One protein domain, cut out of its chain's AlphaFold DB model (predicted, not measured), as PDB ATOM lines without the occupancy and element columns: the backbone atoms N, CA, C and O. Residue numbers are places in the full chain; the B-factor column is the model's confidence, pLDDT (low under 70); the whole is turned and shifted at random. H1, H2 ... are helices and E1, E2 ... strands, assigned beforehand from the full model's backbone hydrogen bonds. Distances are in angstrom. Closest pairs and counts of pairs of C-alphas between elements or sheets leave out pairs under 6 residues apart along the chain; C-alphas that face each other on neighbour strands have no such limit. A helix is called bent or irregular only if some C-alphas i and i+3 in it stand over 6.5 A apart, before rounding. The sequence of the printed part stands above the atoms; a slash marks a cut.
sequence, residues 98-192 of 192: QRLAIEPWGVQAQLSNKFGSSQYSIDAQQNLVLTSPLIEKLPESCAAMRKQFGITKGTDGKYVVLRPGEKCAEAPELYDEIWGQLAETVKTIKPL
ATOM      1  N   GLN A  98       2.486  -1.061  -9.615       94.31
ATOM      2  CA  GLN A  98       2.627  -1.630 -10.945       94.31
ATOM      3  C   GLN A  98       2.252  -0.592 -12.000       94.31
ATOM      4  O   GLN A  98       1.412   0.279 -11.767       94.31
ATOM      5  N   ARG A  99       2.875  -0.689 -13.177       94.94
ATOM      6  CA  ARG A  99       2.521   0.167 -14.312       94.94
ATOM      7  C   ARG A  99       1.169  -0.258 -14.866       94.94
ATOM      8  O   ARG A  99       0.981  -1.422 -15.209       94.94
ATOM      9  N   LEU A 100       0.270   0.706 -14.999       94.56
ATOM     10  CA  LEU A 100      -1.010   0.566 -15.670       94.56
ATOM     11  C   LEU A 100      -0.976   1.396 -16.955       94.56
ATOM     12  O   LEU A 100      -1.040   2.623 -16.903       94.56
ATOM     13  N   ALA A 101      -0.851   0.733 -18.103       95.31
ATOM     14  CA  ALA A 101      -0.981   1.383 -19.402       95.31
ATOM     15  C   ALA A 101      -2.467   1.544 -19.749       95.31
ATOM     16  O   ALA A 101      -3.220   0.568 -19.742       95.31
ATOM     17  N   ILE A 102      -2.876   2.776 -20.048       94.62
ATOM     18  CA  ILE A 102      -4.226   3.135 -20.482       94.62
ATOM     19  C   ILE A 102      -4.129   3.551 -21.951       94.62
ATOM     20  O   ILE A 102      -4.089   4.735 -22.295       94.62
ATOM     21  N   GLU A 103      -4.044   2.547 -22.825       94.12
ATOM     22  CA  GLU A 103      -3.797   2.729 -24.261       94.12
ATOM     23  C   GLU A 103      -4.810   3.654 -24.950       94.12
ATOM     24  O   GLU A 103      -4.367   4.550 -25.671       94.12
ATOM     25  N   PRO A 104      -6.136   3.563 -24.688       92.50
ATOM     26  CA  PRO A 104      -7.112   4.444 -25.337       92.50
ATOM     27  C   PRO A 104      -6.912   5.928 -25.011       92.50
ATOM     28  O   PRO A 104      -7.424   6.804 -25.708       92.50
ATOM     29  N   TRP A 105      -6.179   6.230 -23.937       94.00
ATOM     30  CA  TRP A 105      -5.852   7.591 -23.532       94.00
ATOM     31  C   TRP A 105      -4.423   8.001 -23.878       94.00
ATOM     32  O   TRP A 105      -4.110   9.181 -23.719       94.00
ATOM     33  N   GLY A 106      -3.579   7.076 -24.348       94.12
ATOM     34  CA  GLY A 106      -2.170   7.342 -24.639       94.12
ATOM     35  C   GLY A 106      -1.349   7.679 -23.390       94.12
ATOM     36  O   GLY A 106      -0.395   8.452 -23.476       94.12
ATOM     37  N   VAL A 107      -1.737   7.159 -22.220       96.44
ATOM     38  CA  VAL A 107      -1.067   7.447 -20.942       96.44
ATOM     39  C   VAL A 107      -0.771   6.190 -20.137       96.44
ATOM     40  O   VAL A 107      -1.394   5.146 -20.308       96.44
ATOM     41  N   GLN A 108       0.184   6.309 -19.226       95.94
ATOM     42  CA  GLN A 108       0.538   5.312 -18.230       95.94
ATOM     43  C   GLN A 108       0.423   5.906 -16.825       95.94
ATOM     44  O   GLN A 108       0.778   7.063 -16.596       95.94
ATOM     45  N   ALA A 109      -0.040   5.098 -15.878       95.50
ATOM     46  CA  ALA A 109      -0.151   5.432 -14.463       95.50
ATOM     47  C   ALA A 109       0.569   4.384 -13.606       95.50
ATOM     48  O   ALA A 109       0.875   3.286 -14.072       95.50
ATOM     49  N   GLN A 110       0.815   4.702 -12.339       96.00
ATOM     50  CA  GLN A 110       1.253   3.739 -11.333       96.00
ATOM     51  C   GLN A 110       0.058   3.374 -10.461       96.00
ATOM     52  O   GLN A 110      -0.481   4.235  -9.776       96.00
ATOM     53  N   LEU A 111      -0.342   2.106 -10.474       95.06
ATOM     54  CA  LEU A 111      -1.417   1.587  -9.636       95.06
ATOM     55  C   LEU A 111      -0.818   0.826  -8.453       95.06
ATOM     56  O   LEU A 111       0.082   0.009  -8.636       95.06
ATOM     57  N   SER A 112      -1.304   1.062  -7.236       95.69
ATOM     58  CA  SER A 112      -0.800   0.349  -6.056       95.69
ATOM     59  C   SER A 112      -1.006  -1.165  -6.159       95.69
ATOM     60  O   SER A 112      -2.086  -1.637  -6.523       95.69
ATOM     61  N   ASN A 113      -0.011  -1.944  -5.727       95.19
ATOM     62  CA  ASN A 113      -0.108  -3.405  -5.646       95.19
ATOM     63  C   ASN A 113      -1.182  -3.865  -4.644       95.19
ATOM     64  O   ASN A 113      -1.583  -5.027  -4.662       95.19
ATOM     65  N   LYS A 114      -1.677  -2.961  -3.787       93.31
ATOM     66  CA  LYS A 114      -2.820  -3.198  -2.894       93.31
ATOM     67  C   LYS A 114      -4.095  -3.563  -3.651       93.31
ATOM     68  O   LYS A 114      -4.884  -4.355  -3.140       93.31
ATOM     69  N   PHE A 115      -4.262  -3.050  -4.871       93.31
ATOM     70  CA  PHE A 115      -5.367  -3.428  -5.749       93.31
ATOM     71  C   PHE A 115      -5.238  -4.860  -6.292       93.31
ATOM     72  O   PHE A 115      -6.208  -5.391  -6.816       93.31
ATOM     73  N   GLY A 116      -4.091  -5.529  -6.141       92.06
ATOM     74  CA  GLY A 116      -3.903  -6.909  -6.585       92.06
ATOM     75  C   GLY A 116      -4.070  -7.077  -8.100       92.06
ATOM     76  O   GLY A 116      -3.628  -6.237  -8.886       92.06
ATOM     77  N   SER A 117      -4.707  -8.177  -8.512       92.06
ATOM     78  CA  SER A 117      -5.046  -8.464  -9.913       92.06
ATOM     79  C   SER A 117      -6.222  -7.601 -10.380       92.06
ATOM     80  O   SER A 117      -7.362  -8.064 -10.466       92.06
ATOM     81  N   SER A 118      -5.943  -6.325 -10.625       92.81
ATOM     82  CA  SER A 118      -6.915  -5.336 -11.075       92.81
ATOM     83  C   SER A 118      -7.142  -5.397 -12.584       92.81
ATOM     84  O   SER A 118      -6.188  -5.509 -13.353       92.81
ATOM     85  N   GLN A 119      -8.390  -5.225 -13.000       92.88
ATOM     86  CA  GLN A 119      -8.793  -5.025 -14.388       92.88
ATOM     87  C   GLN A 119      -9.484  -3.670 -14.514       92.88
ATOM     88  O   GLN A 119     -10.007  -3.144 -13.530       92.88
ATOM     89  N   TYR A 120      -9.508  -3.105 -15.714       94.31
ATOM     90  CA  TYR A 120     -10.234  -1.871 -15.968       94.31
ATOM     91  C   TYR A 120     -11.068  -1.973 -17.238       94.31
ATOM     92  O   TYR A 120     -10.762  -2.746 -18.144       94.31
ATOM     93  N   SER A 121     -12.118  -1.164 -17.295       94.44
ATOM     94  CA  SER A 121     -12.917  -0.939 -18.498       94.44
ATOM     95  C   SER A 121     -13.143   0.557 -18.658       94.44
ATOM     96  O   SER A 121     -13.200   1.263 -17.655       94.44
ATOM     97  N   ILE A 122     -13.224   1.043 -19.894       94.44
ATOM     98  CA  ILE A 122     -13.494   2.454 -20.182       94.44
ATOM     99  C   ILE A 122     -14.864   2.536 -20.845       94.44
ATOM    100  O   ILE A 122     -15.111   1.836 -21.828       94.44
ATOM    101  N   ASP A 123     -15.755   3.357 -20.295       91.38
ATOM    102  CA  ASP A 123     -17.084   3.587 -20.861       91.38
ATOM    103  C   ASP A 123     -17.075   4.652 -21.979       91.38
ATOM    104  O   ASP A 123     -16.053   5.269 -22.299       91.38
ATOM    105  N   ALA A 124     -18.239   4.885 -22.594       88.12
ATOM    106  CA  ALA A 124     -18.388   5.890 -23.649       88.12
ATOM    107  C   ALA A 124     -18.155   7.329 -23.144       88.12
ATOM    108  O   ALA A 124     -17.842   8.221 -23.932       88.12
ATOM    109  N   GLN A 125     -18.272   7.553 -21.836       87.06
ATOM    110  CA  GLN A 125     -18.119   8.835 -21.157       87.06
ATOM    111  C   GLN A 125     -16.680   9.090 -20.683       87.06
ATOM    112  O   GLN A 125     -16.448  10.056 -19.959       87.06
ATOM    113  N   GLN A 126     -15.708   8.277 -21.117       92.81
ATOM    114  CA  GLN A 126     -14.301   8.389 -20.716       92.81
ATOM    115  C   GLN A 126     -14.082   8.185 -19.207       92.81
ATOM    116  O   GLN A 126     -13.150   8.749 -18.620       92.81
ATOM    117  N   ASN A 127     -14.914   7.353 -18.581       93.81
ATOM    118  CA  ASN A 127     -14.685   6.860 -17.233       93.81
ATOM    119  C   ASN A 127     -14.016   5.494 -17.309       93.81
ATOM    120  O   ASN A 127     -14.592   4.519 -17.793       93.81
ATOM    121  N   LEU A 128     -12.795   5.419 -16.800       95.44
ATOM    122  CA  LEU A 128     -12.138   4.167 -16.482       95.44
ATOM    123  C   LEU A 128     -12.702   3.672 -15.156       95.44
ATOM    124  O   LEU A 128     -12.475   4.302 -14.130       95.44
ATOM    125  N   VAL A 129     -13.401   2.543 -15.167       95.69
ATOM    126  CA  VAL A 129     -13.878   1.849 -13.967       95.69
ATOM    127  C   VAL A 129     -12.907   0.728 -13.627       95.69
ATOM    128  O   VAL A 129     -12.613  -0.125 -14.470       95.69
ATOM    129  N   LEU A 130     -12.405   0.729 -12.391       95.12
ATOM    130  CA  LEU A 130     -11.457  -0.257 -11.888       95.12
ATOM    131  C   LEU A 130     -12.205  -1.385 -11.173       95.12
ATOM    132  O   LEU A 130     -12.963  -1.153 -10.239       95.12
ATOM    133  N   THR A 131     -11.942  -2.624 -11.572       95.25
ATOM    134  CA  THR A 131     -12.384  -3.827 -10.859       95.25
ATOM    135  C   THR A 131     -11.175  -4.448 -10.181       95.25
ATOM    136  O   THR A 131     -10.169  -4.730 -10.833       95.25
ATOM    137  N   SER A 132     -11.231  -4.647  -8.867       95.75
ATOM    138  CA  SER A 132     -10.089  -5.181  -8.127       95.75
ATOM    139  C   SER A 132     -10.507  -5.938  -6.864       95.75
ATOM    140  O   SER A 132     -11.503  -5.567  -6.240       95.75
ATOM    141  N   PRO A 133      -9.715  -6.930  -6.416       95.38
ATOM    142  CA  PRO A 133      -9.931  -7.604  -5.139       95.38
ATOM    143  C   PRO A 133     -10.034  -6.669  -3.927       95.38
ATOM    144  O   PRO A 133     -10.709  -7.012  -2.965       95.38
ATOM    145  N   LEU A 134      -9.369  -5.507  -3.939       93.94
ATOM    146  CA  LEU A 134      -9.480  -4.530  -2.850       93.94
ATOM    147  C   LEU A 134     -10.873  -3.894  -2.805       93.94
ATOM    148  O   LEU A 134     -11.447  -3.756  -1.731       93.94
ATOM    149  N   ILE A 135     -11.424  -3.554  -3.971       94.50
ATOM    150  CA  ILE A 135     -12.769  -2.981  -4.099       94.50
ATOM    151  C   ILE A 135     -13.835  -4.028  -3.740       94.50
ATOM    152  O   ILE A 135     -14.812  -3.705  -3.068       94.50
ATOM    153  N   GLU A 136     -13.620  -5.298  -4.095       94.56
ATOM    154  CA  GLU A 136     -14.524  -6.404  -3.734       94.56
ATOM    155  C   GLU A 136     -14.568  -6.714  -2.229       94.56
ATOM    156  O   GLU A 136     -15.486  -7.391  -1.775       94.56
ATOM    157  N   LYS A 137     -13.622  -6.198  -1.430       95.19
ATOM    158  CA  LYS A 137     -13.688  -6.296   0.039       95.19
ATOM    159  C   LYS A 137     -14.721  -5.359   0.661       95.19
ATOM    160  O   LYS A 137     -15.002  -5.501   1.849       95.19
ATOM    161  N   LEU A 138     -15.258  -4.398  -0.097       93.94
ATOM    162  CA  LEU A 138     -16.347  -3.558   0.394       93.94
ATOM    163  C   LEU A 138     -17.552  -4.443   0.740       93.94
ATOM    164  O   LEU A 138     -17.856  -5.358  -0.023       93.94
ATOM    165  N   PRO A 139     -18.258  -4.181   1.849       93.31
ATOM    166  CA  PRO A 139     -19.406  -4.986   2.255       93.31
ATOM    167  C   PRO A 139     -20.537  -4.929   1.217       93.31
ATOM    168  O   PRO A 139     -20.594  -4.024   0.383       93.31
ATOM    169  N   GLU A 140     -21.452  -5.900   1.265       92.94
ATOM    170  CA  GLU A 140     -22.588  -5.985   0.328       92.94
ATOM    171  C   GLU A 140     -23.506  -4.753   0.389       92.94
ATOM    172  O   GLU A 140     -24.042  -4.328  -0.633       92.94
ATOM    173  N   SER A 141     -23.604  -4.109   1.557       91.50
ATOM    174  CA  SER A 141     -24.281  -2.816   1.739       91.50
ATOM    175  C   SER A 141     -23.749  -1.722   0.800       91.50
ATOM    176  O   SER A 141     -24.485  -0.816   0.416       91.50
ATOM    177  N   CYS A 142     -22.490  -1.843   0.368       92.38
ATOM    178  CA  CYS A 142     -21.792  -0.930  -0.529       92.38
ATOM    179  C   CYS A 142     -21.460  -1.578  -1.884       92.38
ATOM    180  O   CYS A 142     -20.648  -1.046  -2.643       92.38
ATOM    181  N   ALA A 143     -22.087  -2.705  -2.244       91.56
ATOM    182  CA  ALA A 143     -21.803  -3.415  -3.495       91.56
ATOM    183  C   ALA A 143     -22.029  -2.543  -4.744       91.56
ATOM    184  O   ALA A 143     -21.259  -2.608  -5.702       91.56
ATOM    185  N   ALA A 144     -23.041  -1.667  -4.723       90.62
ATOM    186  CA  ALA A 144     -23.307  -0.731  -5.817       90.62
ATOM    187  C   ALA A 144     -22.134   0.237  -6.073       90.62
ATOM    188  O   ALA A 144     -21.868   0.603  -7.218       90.62
ATOM    189  N   MET A 145     -21.389   0.591  -5.021       91.50
ATOM    190  CA  MET A 145     -20.245   1.500  -5.092       91.50
ATOM    191  C   MET A 145     -19.029   0.867  -5.769       91.50
ATOM    192  O   MET A 145     -18.211   1.582  -6.346       91.50
ATOM    193  N   ARG A 146     -18.912  -0.469  -5.760       91.94
ATOM    194  CA  ARG A 146     -17.764  -1.189  -6.339       91.94
ATOM    195  C   ARG A 146     -17.542  -0.857  -7.820       91.94
ATOM    196  O   ARG A 146     -16.411  -0.839  -8.285       91.94
ATOM    197  N   LYS A 147     -18.613  -0.522  -8.548       92.19
ATOM    198  CA  LYS A 147     -18.581  -0.160  -9.978       92.19
ATOM    199  C   LYS A 147     -18.355   1.330 -10.246       92.19
ATOM    200  O   LYS A 147     -18.389   1.752 -11.395       92.19
ATOM    201  N   GLN A 148     -18.181   2.133  -9.203       92.62
ATOM    202  CA  GLN A 148     -18.066   3.588  -9.302       92.62
ATOM    203  C   GLN A 148     -16.664   4.085  -8.946       92.62
ATOM    204  O   GLN A 148     -16.443   5.289  -8.909       92.62
ATOM    205  N   PHE A 149     -15.722   3.181  -8.673       94.44
ATOM    206  CA  PHE A 149     -14.334   3.530  -8.404       94.44
ATOM    207  C   PHE A 149     -13.504   3.492  -9.679       94.44
ATOM    208  O   PHE A 149     -13.520   2.507 -10.421       94.44
ATOM    209  N   GLY A 150     -12.735   4.549  -9.910       95.25
ATOM    210  CA  GLY A 150     -11.858   4.618 -11.062       95.25
ATOM    211  C   GLY A 150     -11.327   6.015 -11.350       95.25
ATOM    212  O   GLY A 150     -11.024   6.776 -10.433       95.25
ATOM    213  N   ILE A 151     -11.170   6.344 -12.629       95.88
ATOM    214  CA  ILE A 151     -10.575   7.599 -13.099       95.88
ATOM    215  C   ILE A 151     -11.410   8.123 -14.268       95.88
ATOM    216  O   ILE A 151     -11.728   7.373 -15.180       95.88
ATOM    217  N   THR A 152     -11.728   9.409 -14.282       95.44
ATOM    218  CA  THR A 152     -12.400  10.088 -15.393       95.44
ATOM    219  C   THR A 152     -11.418  11.008 -16.100       95.44
ATOM    220  O   THR A 152     -10.691  11.772 -15.452       95.44
ATOM    221  N   LYS A 153     -11.410  10.968 -17.434       93.81
ATOM    222  CA  LYS A 153     -10.675  11.933 -18.257       93.81
ATOM    223  C   LYS A 153     -11.559  13.152 -18.523       93.81
ATOM    224  O   LYS A 153     -12.552  13.071 -19.240       93.81
ATOM    225  N   GLY A 154     -11.195  14.285 -17.936       90.38
ATOM    226  CA  GLY A 154     -11.846  15.566 -18.175       90.38
ATOM    227  C   GLY A 154     -11.552  16.114 -19.573       90.38
ATOM    228  O   GLY A 154     -10.549  15.773 -20.206       90.38
ATOM    229  N   THR A 155     -12.408  17.025 -20.035       87.31
ATOM    230  CA  THR A 155     -12.282  17.713 -21.333       87.31
ATOM    231  C   THR A 155     -10.987  18.507 -21.469       87.31
ATOM    232  O   THR A 155     -10.467  18.659 -22.568       87.31
ATOM    233  N   ASP A 156     -10.421  18.947 -20.346       85.62
ATOM    234  CA  ASP A 156      -9.183  19.730 -20.290       85.62
ATOM    235  C   ASP A 156      -7.919  18.853 -20.381       85.62
ATOM    236  O   ASP A 156      -6.810  19.323 -20.129       85.62
ATOM    237  N   GLY A 157      -8.076  17.548 -20.639       84.94
ATOM    238  CA  GLY A 157      -6.986  16.567 -20.597       84.94
ATOM    239  C   GLY A 157      -6.509  16.225 -19.180       84.94
ATOM    240  O   GLY A 157      -5.520  15.513 -19.021       84.94
ATOM    241  N   LYS A 158      -7.204  16.723 -18.150       92.50
ATOM    242  CA  LYS A 158      -6.953  16.400 -16.741       92.50
ATOM    243  C   LYS A 158      -7.630  15.090 -16.358       92.50
ATOM    244  O   LYS A 158      -8.673  14.742 -16.899       92.50
ATOM    245  N   TYR A 159      -7.066  14.406 -15.374       93.56
ATOM    246  CA  TYR A 159      -7.612  13.168 -14.832       93.56
ATOM    247  C   TYR A 159      -8.130  13.418 -13.419       93.56
ATOM    248  O   TYR A 159      -7.477  14.106 -12.633       93.56
ATOM    249  N   VAL A 160      -9.308  12.887 -13.109       92.62
ATOM    250  CA  VAL A 160      -9.961  13.033 -11.802       92.62
ATOM    251  C   VAL A 160     -10.371  11.654 -11.310       92.62
ATOM    252  O   VAL A 160     -10.707  10.789 -12.109       92.62
ATOM    253  N   VAL A 161     -10.334  11.429  -9.999       94.25
ATOM    254  CA  VAL A 161     -10.811  10.167  -9.427       94.25
ATOM    255  C   VAL A 161     -12.329  10.079  -9.572       94.25
ATOM    256  O   VAL A 161     -13.051  10.952  -9.091       94.25
ATOM    257  N   LEU A 162     -12.798   9.001 -10.194       93.62
ATOM    258  CA  LEU A 162     -14.199   8.604 -10.168       93.62
ATOM    259  C   LEU A 162     -14.453   7.847  -8.861       93.62
ATOM    260  O   LEU A 162     -13.742   6.889  -8.546       93.62
ATOM    261  N   ARG A 163     -15.444   8.293  -8.090       91.38
ATOM    262  CA  ARG A 163     -15.850   7.661  -6.833       91.38
ATOM    263  C   ARG A 163     -17.348   7.860  -6.582       91.38
ATOM    264  O   ARG A 163     -17.916   8.829  -7.095       91.38
ATOM    265  N   PRO A 164     -17.981   7.008  -5.760       88.19
ATOM    266  CA  PRO A 164     -19.315   7.275  -5.230       88.19
ATOM    267  C   PRO A 164     -19.338   8.594  -4.449       88.19
ATOM    268  O   PRO A 164     -18.400   8.880  -3.704       88.19
ATOM    269  N   GLY A 165     -20.418   9.368  -4.589       83.81
ATOM    270  CA  GLY A 165     -20.587  10.641  -3.874       83.81
ATOM    271  C   GLY A 165     -20.752  10.493  -2.357       83.81
ATOM    272  O   GLY A 165     -20.510  11.446  -1.625       83.81
ATOM    273  N   GLU A 166     -21.115   9.301  -1.881       86.44
ATOM    274  CA  GLU A 166     -21.275   8.988  -0.460       86.44
ATOM    275  C   GLU A 166     -20.256   7.934  -0.014       86.44
ATOM    276  O   GLU A 166     -19.918   7.016  -0.769       86.44
ATOM    277  N   LYS A 167     -19.761   8.054   1.226       87.19
ATOM    278  CA  LYS A 167     -18.871   7.052   1.826       87.19
ATOM    279  C   LYS A 167     -19.655   5.800   2.216       87.19
ATOM    280  O   LYS A 167     -20.808   5.872   2.633       87.19
ATOM    281  N   CYS A 168     -18.989   4.650   2.165       88.44
ATOM    282  CA  CYS A 168     -19.530   3.412   2.713       88.44
ATOM    283  C   CYS A 168     -19.571   3.487   4.250       88.44
ATOM    284  O   CYS A 168     -18.519   3.480   4.886       88.44
ATOM    285  N   ALA A 169     -20.763   3.549   4.852       90.00
ATOM    286  CA  ALA A 169     -20.914   3.698   6.306       90.00
ATOM    287  C   ALA A 169     -20.375   2.495   7.106       90.00
ATOM    288  O   ALA A 169     -19.883   2.667   8.217       90.00
ATOM    289  N   GLU A 170     -20.438   1.289   6.539       90.69
ATOM    290  CA  GLU A 170     -19.952   0.063   7.190       90.69
ATOM    291  C   GLU A 170     -18.437  -0.144   7.062       90.69
ATOM    292  O   GLU A 170     -17.846  -0.866   7.860       90.69
ATOM    293  N   ALA A 171     -17.796   0.479   6.070       92.44
ATOM    294  CA  ALA A 171     -16.359   0.352   5.836       92.44
ATOM    295  C   ALA A 171     -15.745   1.684   5.362       92.44
ATOM    296  O   ALA A 171     -15.218   1.760   4.245       92.44
ATOM    297  N   PRO A 172     -15.801   2.746   6.192       91.62
ATOM    298  CA  PRO A 172     -15.316   4.068   5.802       91.62
ATOM    299  C   PRO A 172     -13.799   4.076   5.577       91.62
ATOM    300  O   PRO A 172     -13.329   4.707   4.636       91.62
ATOM    301  N   GLU A 173     -13.040   3.316   6.371       91.62
ATOM    302  CA  GLU A 173     -11.582   3.213   6.221       91.62
ATOM    303  C   GLU A 173     -11.181   2.553   4.897       91.62
ATOM    304  O   GLU A 173     -10.258   3.013   4.233       91.62
ATOM    305  N   LEU A 174     -11.904   1.508   4.472       93.19
ATOM    306  CA  LEU A 174     -11.640   0.841   3.196       93.19
ATOM    307  C   LEU A 174     -11.994   1.749   2.013       93.19
ATOM    308  O   LEU A 174     -11.258   1.789   1.028       93.19
ATOM    309  N   TYR A 175     -13.098   2.497   2.114       92.94
ATOM    310  CA  TYR A 175     -13.441   3.525   1.130       92.94
ATOM    311  C   TYR A 175     -12.317   4.562   1.015       92.94
ATOM    312  O   TYR A 175     -11.882   4.873  -0.095       92.94
ATOM    313  N   ASP A 176     -11.825   5.067   2.148       92.88
ATOM    314  CA  ASP A 176     -10.780   6.087   2.179       92.88
ATOM    315  C   ASP A 176      -9.435   5.545   1.664       92.88
ATOM    316  O   ASP A 176      -8.739   6.242   0.923       92.88
ATOM    317  N   GLU A 177      -9.095   4.283   1.954       93.31
ATOM    318  CA  GLU A 177      -7.922   3.614   1.379       93.31
ATOM    319  C   GLU A 177      -8.034   3.519  -0.148       93.31
ATOM    320  O   GLU A 177      -7.116   3.936  -0.857       93.31
ATOM    321  N   ILE A 178      -9.157   3.020  -0.675       94.56
ATOM    322  CA  ILE A 178      -9.382   2.904  -2.126       94.56
ATOM    323  C   ILE A 178      -9.295   4.284  -2.787       94.56
ATOM    324  O   ILE A 178      -8.609   4.447  -3.801       94.56
ATOM    325  N   TRP A 179      -9.967   5.280  -2.210       93.19
ATOM    326  CA  TRP A 179      -9.993   6.636  -2.743       93.19
ATOM    327  C   TRP A 179      -8.601   7.278  -2.728       93.19
ATOM    328  O   TRP A 179      -8.160   7.787  -3.763       93.19
ATOM    329  N   GLY A 180      -7.880   7.206  -1.610       93.56
ATOM    330  CA  GLY A 180      -6.527   7.747  -1.499       93.56
ATOM    331  C   GLY A 180      -5.556   7.093  -2.487       93.56
ATOM    332  O   GLY A 180      -4.801   7.786  -3.166       93.56
ATOM    333  N   GLN A 181      -5.632   5.769  -2.663       94.19
ATOM    334  CA  GLN A 181      -4.788   5.052  -3.626       94.19
ATOM    335  C   GLN A 181      -5.087   5.441  -5.086       94.19
ATOM    336  O   GLN A 181      -4.163   5.603  -5.890       94.19
ATOM    337  N   LEU A 182      -6.361   5.631  -5.446       94.25
ATOM    338  CA  LEU A 182      -6.737   6.132  -6.774       94.25
ATOM    339  C   LEU A 182      -6.281   7.579  -6.986       94.25
ATOM    340  O   LEU A 182      -5.828   7.928  -8.076       94.25
ATOM    341  N   ALA A 183      -6.348   8.417  -5.953       93.50
ATOM    342  CA  ALA A 183      -5.883   9.794  -6.039       93.50
ATOM    343  C   ALA A 183      -4.367   9.885  -6.256       93.50
ATOM    344  O   ALA A 183      -3.917  10.671  -7.092       93.50
ATOM    345  N   GLU A 184      -3.580   9.048  -5.578       93.94
ATOM    346  CA  GLU A 184      -2.145   8.929  -5.851       93.94
ATOM    347  C   GLU A 184      -1.875   8.403  -7.265       93.94
ATOM    348  O   GLU A 184      -1.029   8.945  -7.977       93.94
ATOM    349  N   THR A 185      -2.656   7.420  -7.722       94.06
ATOM    350  CA  THR A 185      -2.558   6.894  -9.093       94.06
ATOM    351  C   THR A 185      -2.731   8.019 -10.117       94.06
ATOM    352  O   THR A 185      -1.893   8.172 -11.009       94.06
ATOM    353  N   VAL A 186      -3.750   8.869  -9.950       94.56
ATOM    354  CA  VAL A 186      -4.023  10.017 -10.831       94.56
ATOM    355  C   VAL A 186      -2.841  10.989 -10.908       94.56
ATOM    356  O   VAL A 186      -2.502  11.454 -11.998       94.56
ATOM    357  N   LYS A 187      -2.155  11.252  -9.790       93.50
ATOM    358  CA  LYS A 187      -0.966  12.130  -9.759       93.50
ATOM    359  C   LYS A 187       0.213  11.575 -10.560       93.50
ATOM    360  O   LYS A 187       1.093  12.333 -10.964       93.50
ATOM    361  N   THR A 188       0.255  10.263 -10.784       94.19
ATOM    362  CA  THR A 188       1.351   9.606 -11.514       94.19
ATOM    363  C   THR A 188       1.109   9.438 -13.007       94.19
ATOM    364  O   THR A 188       2.010   8.956 -13.698       94.19
ATOM    365  N   ILE A 189      -0.064   9.837 -13.505       95.12
ATOM    366  CA  ILE A 189      -0.410   9.709 -14.919       95.12
ATOM    367  C   ILE A 189       0.552  10.545 -15.771       95.12
ATOM    368  O   ILE A 189       0.732  11.743 -15.549       95.12
ATOM    369  N   LYS A 190       1.165   9.899 -16.763       94.31
ATOM    370  CA  LYS A 190       2.092  10.500 -17.731       94.31
ATOM    371  C   LYS A 190       1.812   9.956 -19.134       94.31
ATOM    372  O   LYS A 190       1.286   8.852 -19.232       94.31
ATOM    373  N   PRO A 191       2.171  10.678 -20.206       93.50
ATOM    374  CA  PRO A 191       2.132  10.130 -21.563       93.50
ATOM    375  C   PRO A 191       2.912   8.807 -21.675       93.50
ATOM    376  O   PRO A 191       3.919   8.645 -20.976       93.50
ATOM    377  N   LEU A 192       2.404   7.882 -22.499       86.12
ATOM    378  CA  LEU A 192       3.060   6.613 -22.860       86.12
ATOM    379  C   LEU A 192       4.330   6.835 -23.693       86.12
ATOM    380  O   LEU A 192       4.350   7.794 -24.499       86.12
TER     381      LEU A 192
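What this domain is: This is residues 98 to 192 of the 192 residues of an uncharacterized protein of Leucobacter sp. Ag1 (UniProt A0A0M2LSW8). A long helix, H2, packs over one face of a twisted four-stranded sheet, E3 to E6, and along its other flank it meets the hairpin E1 and E2. Seen along H2, the two sheets make an open trough, with E1 near E3, and H2 lies at the open side between E2 and E6; the short, irregular helix H1 sits at one end of the larger sheet, and the last residues fold back beside E2. The printed part has 95 residues, with two named helices and six named strands in the order E1 E2 E3 E4 H1 E5 E6 H2. The larger sheet has the order E3 - E4 - E5 - E6 and the smaller one E1 - E2, both antiparallel, and the class is mixed, helices and strands. The whole is compact, with a radius of gyration of the C-alphas of 12.7 A and spans of 38 by 25 by 19 A.

Where its parts are: E1 is residues 98 to 102, 12.7 A from first to last C-alpha, and its C-alpha 98 is at (2.627, -1.630, -10.945). E2 is residues 107 to 112, 16.5 A long. E3 is residues 119 to 122, 10.6 A, and E4 is residues 127 to 131, 12.7 A. H1 is residues 140 to 148, 14.3 A, beginning with C-alpha 140 at (-22.588, -5.985, 0.328). It is irregular: C-alphas 141 and 144 are 7.9 A apart, against about 5 A in a regular helix. E5 is residues 150 to 153, 10.3 A, and E6 is residues 159 to 162, 9.3 A. H2 is residues 172 to 187, 22.7 A, ending with C-alpha 187 at (-0.966, 12.130, -9.759).

How they stand to each other: In the larger sheet E3 and E6 are the edge strands, and from edge to edge the strands' lines turn by 70 degrees. E3 and E4 are a hairpin at 160 degrees, with N 121 and O 129 at 3.1 A, within hydrogen-bond range. E4 and E5 are antiparallel at 164 degrees, with N 128 and O 151 at 2.8 A. E5 and E6 are a hairpin at 142 degrees, with N 152 and O 160 at 2.8 A. H2 is on one face of this sheet, an arrangement of two layers, a helix layer over a strand layer. Its height over the sheet is 8.2 A, and it lies over E6 and runs along the strands, at 13 degrees to E6 on the local plane. The closest C-alphas of E6 and H2 are those of Val 161 and Ala 183, 6.0 A apart. H1 only grazes the sheet, with its residues 146 to 148; its closest C-alphas to E4 are those of Lys 147 and Val 129, 6.5 A apart. H1 and H2 are apart. E1 and E2 are a hairpin at 146 degrees, with N 100 and O 109 at 2.8 A. The closest C-alphas of E2 and H2 are those of Gln 110 and Thr 185, 5.4 A apart, while E1 and H2 are apart. E1 and E3 are near each other, with 5 pairs of C-alphas within 10 A. Residues 190 to 191 pair antiparallel with residues 107 to 108 of E2. In H2 every O i to N i+4 pair is within hydrogen-bond range; in H1 0 of 5 are, beside 4 of 6 O i to N i+3 pairs.

The domain as a whole: The two C-alphas farthest apart are those of Glu 170 and Leu 192, at 38.4 A. The printed part has no cut and ends at residue 192, the chain's last residue. No link is long; those from E2 to E3, E4 to H1 and E6 to H2 are short, and the others are tight. The mean pLDDT of the printed part is 92.9, and no printed residue is under 70.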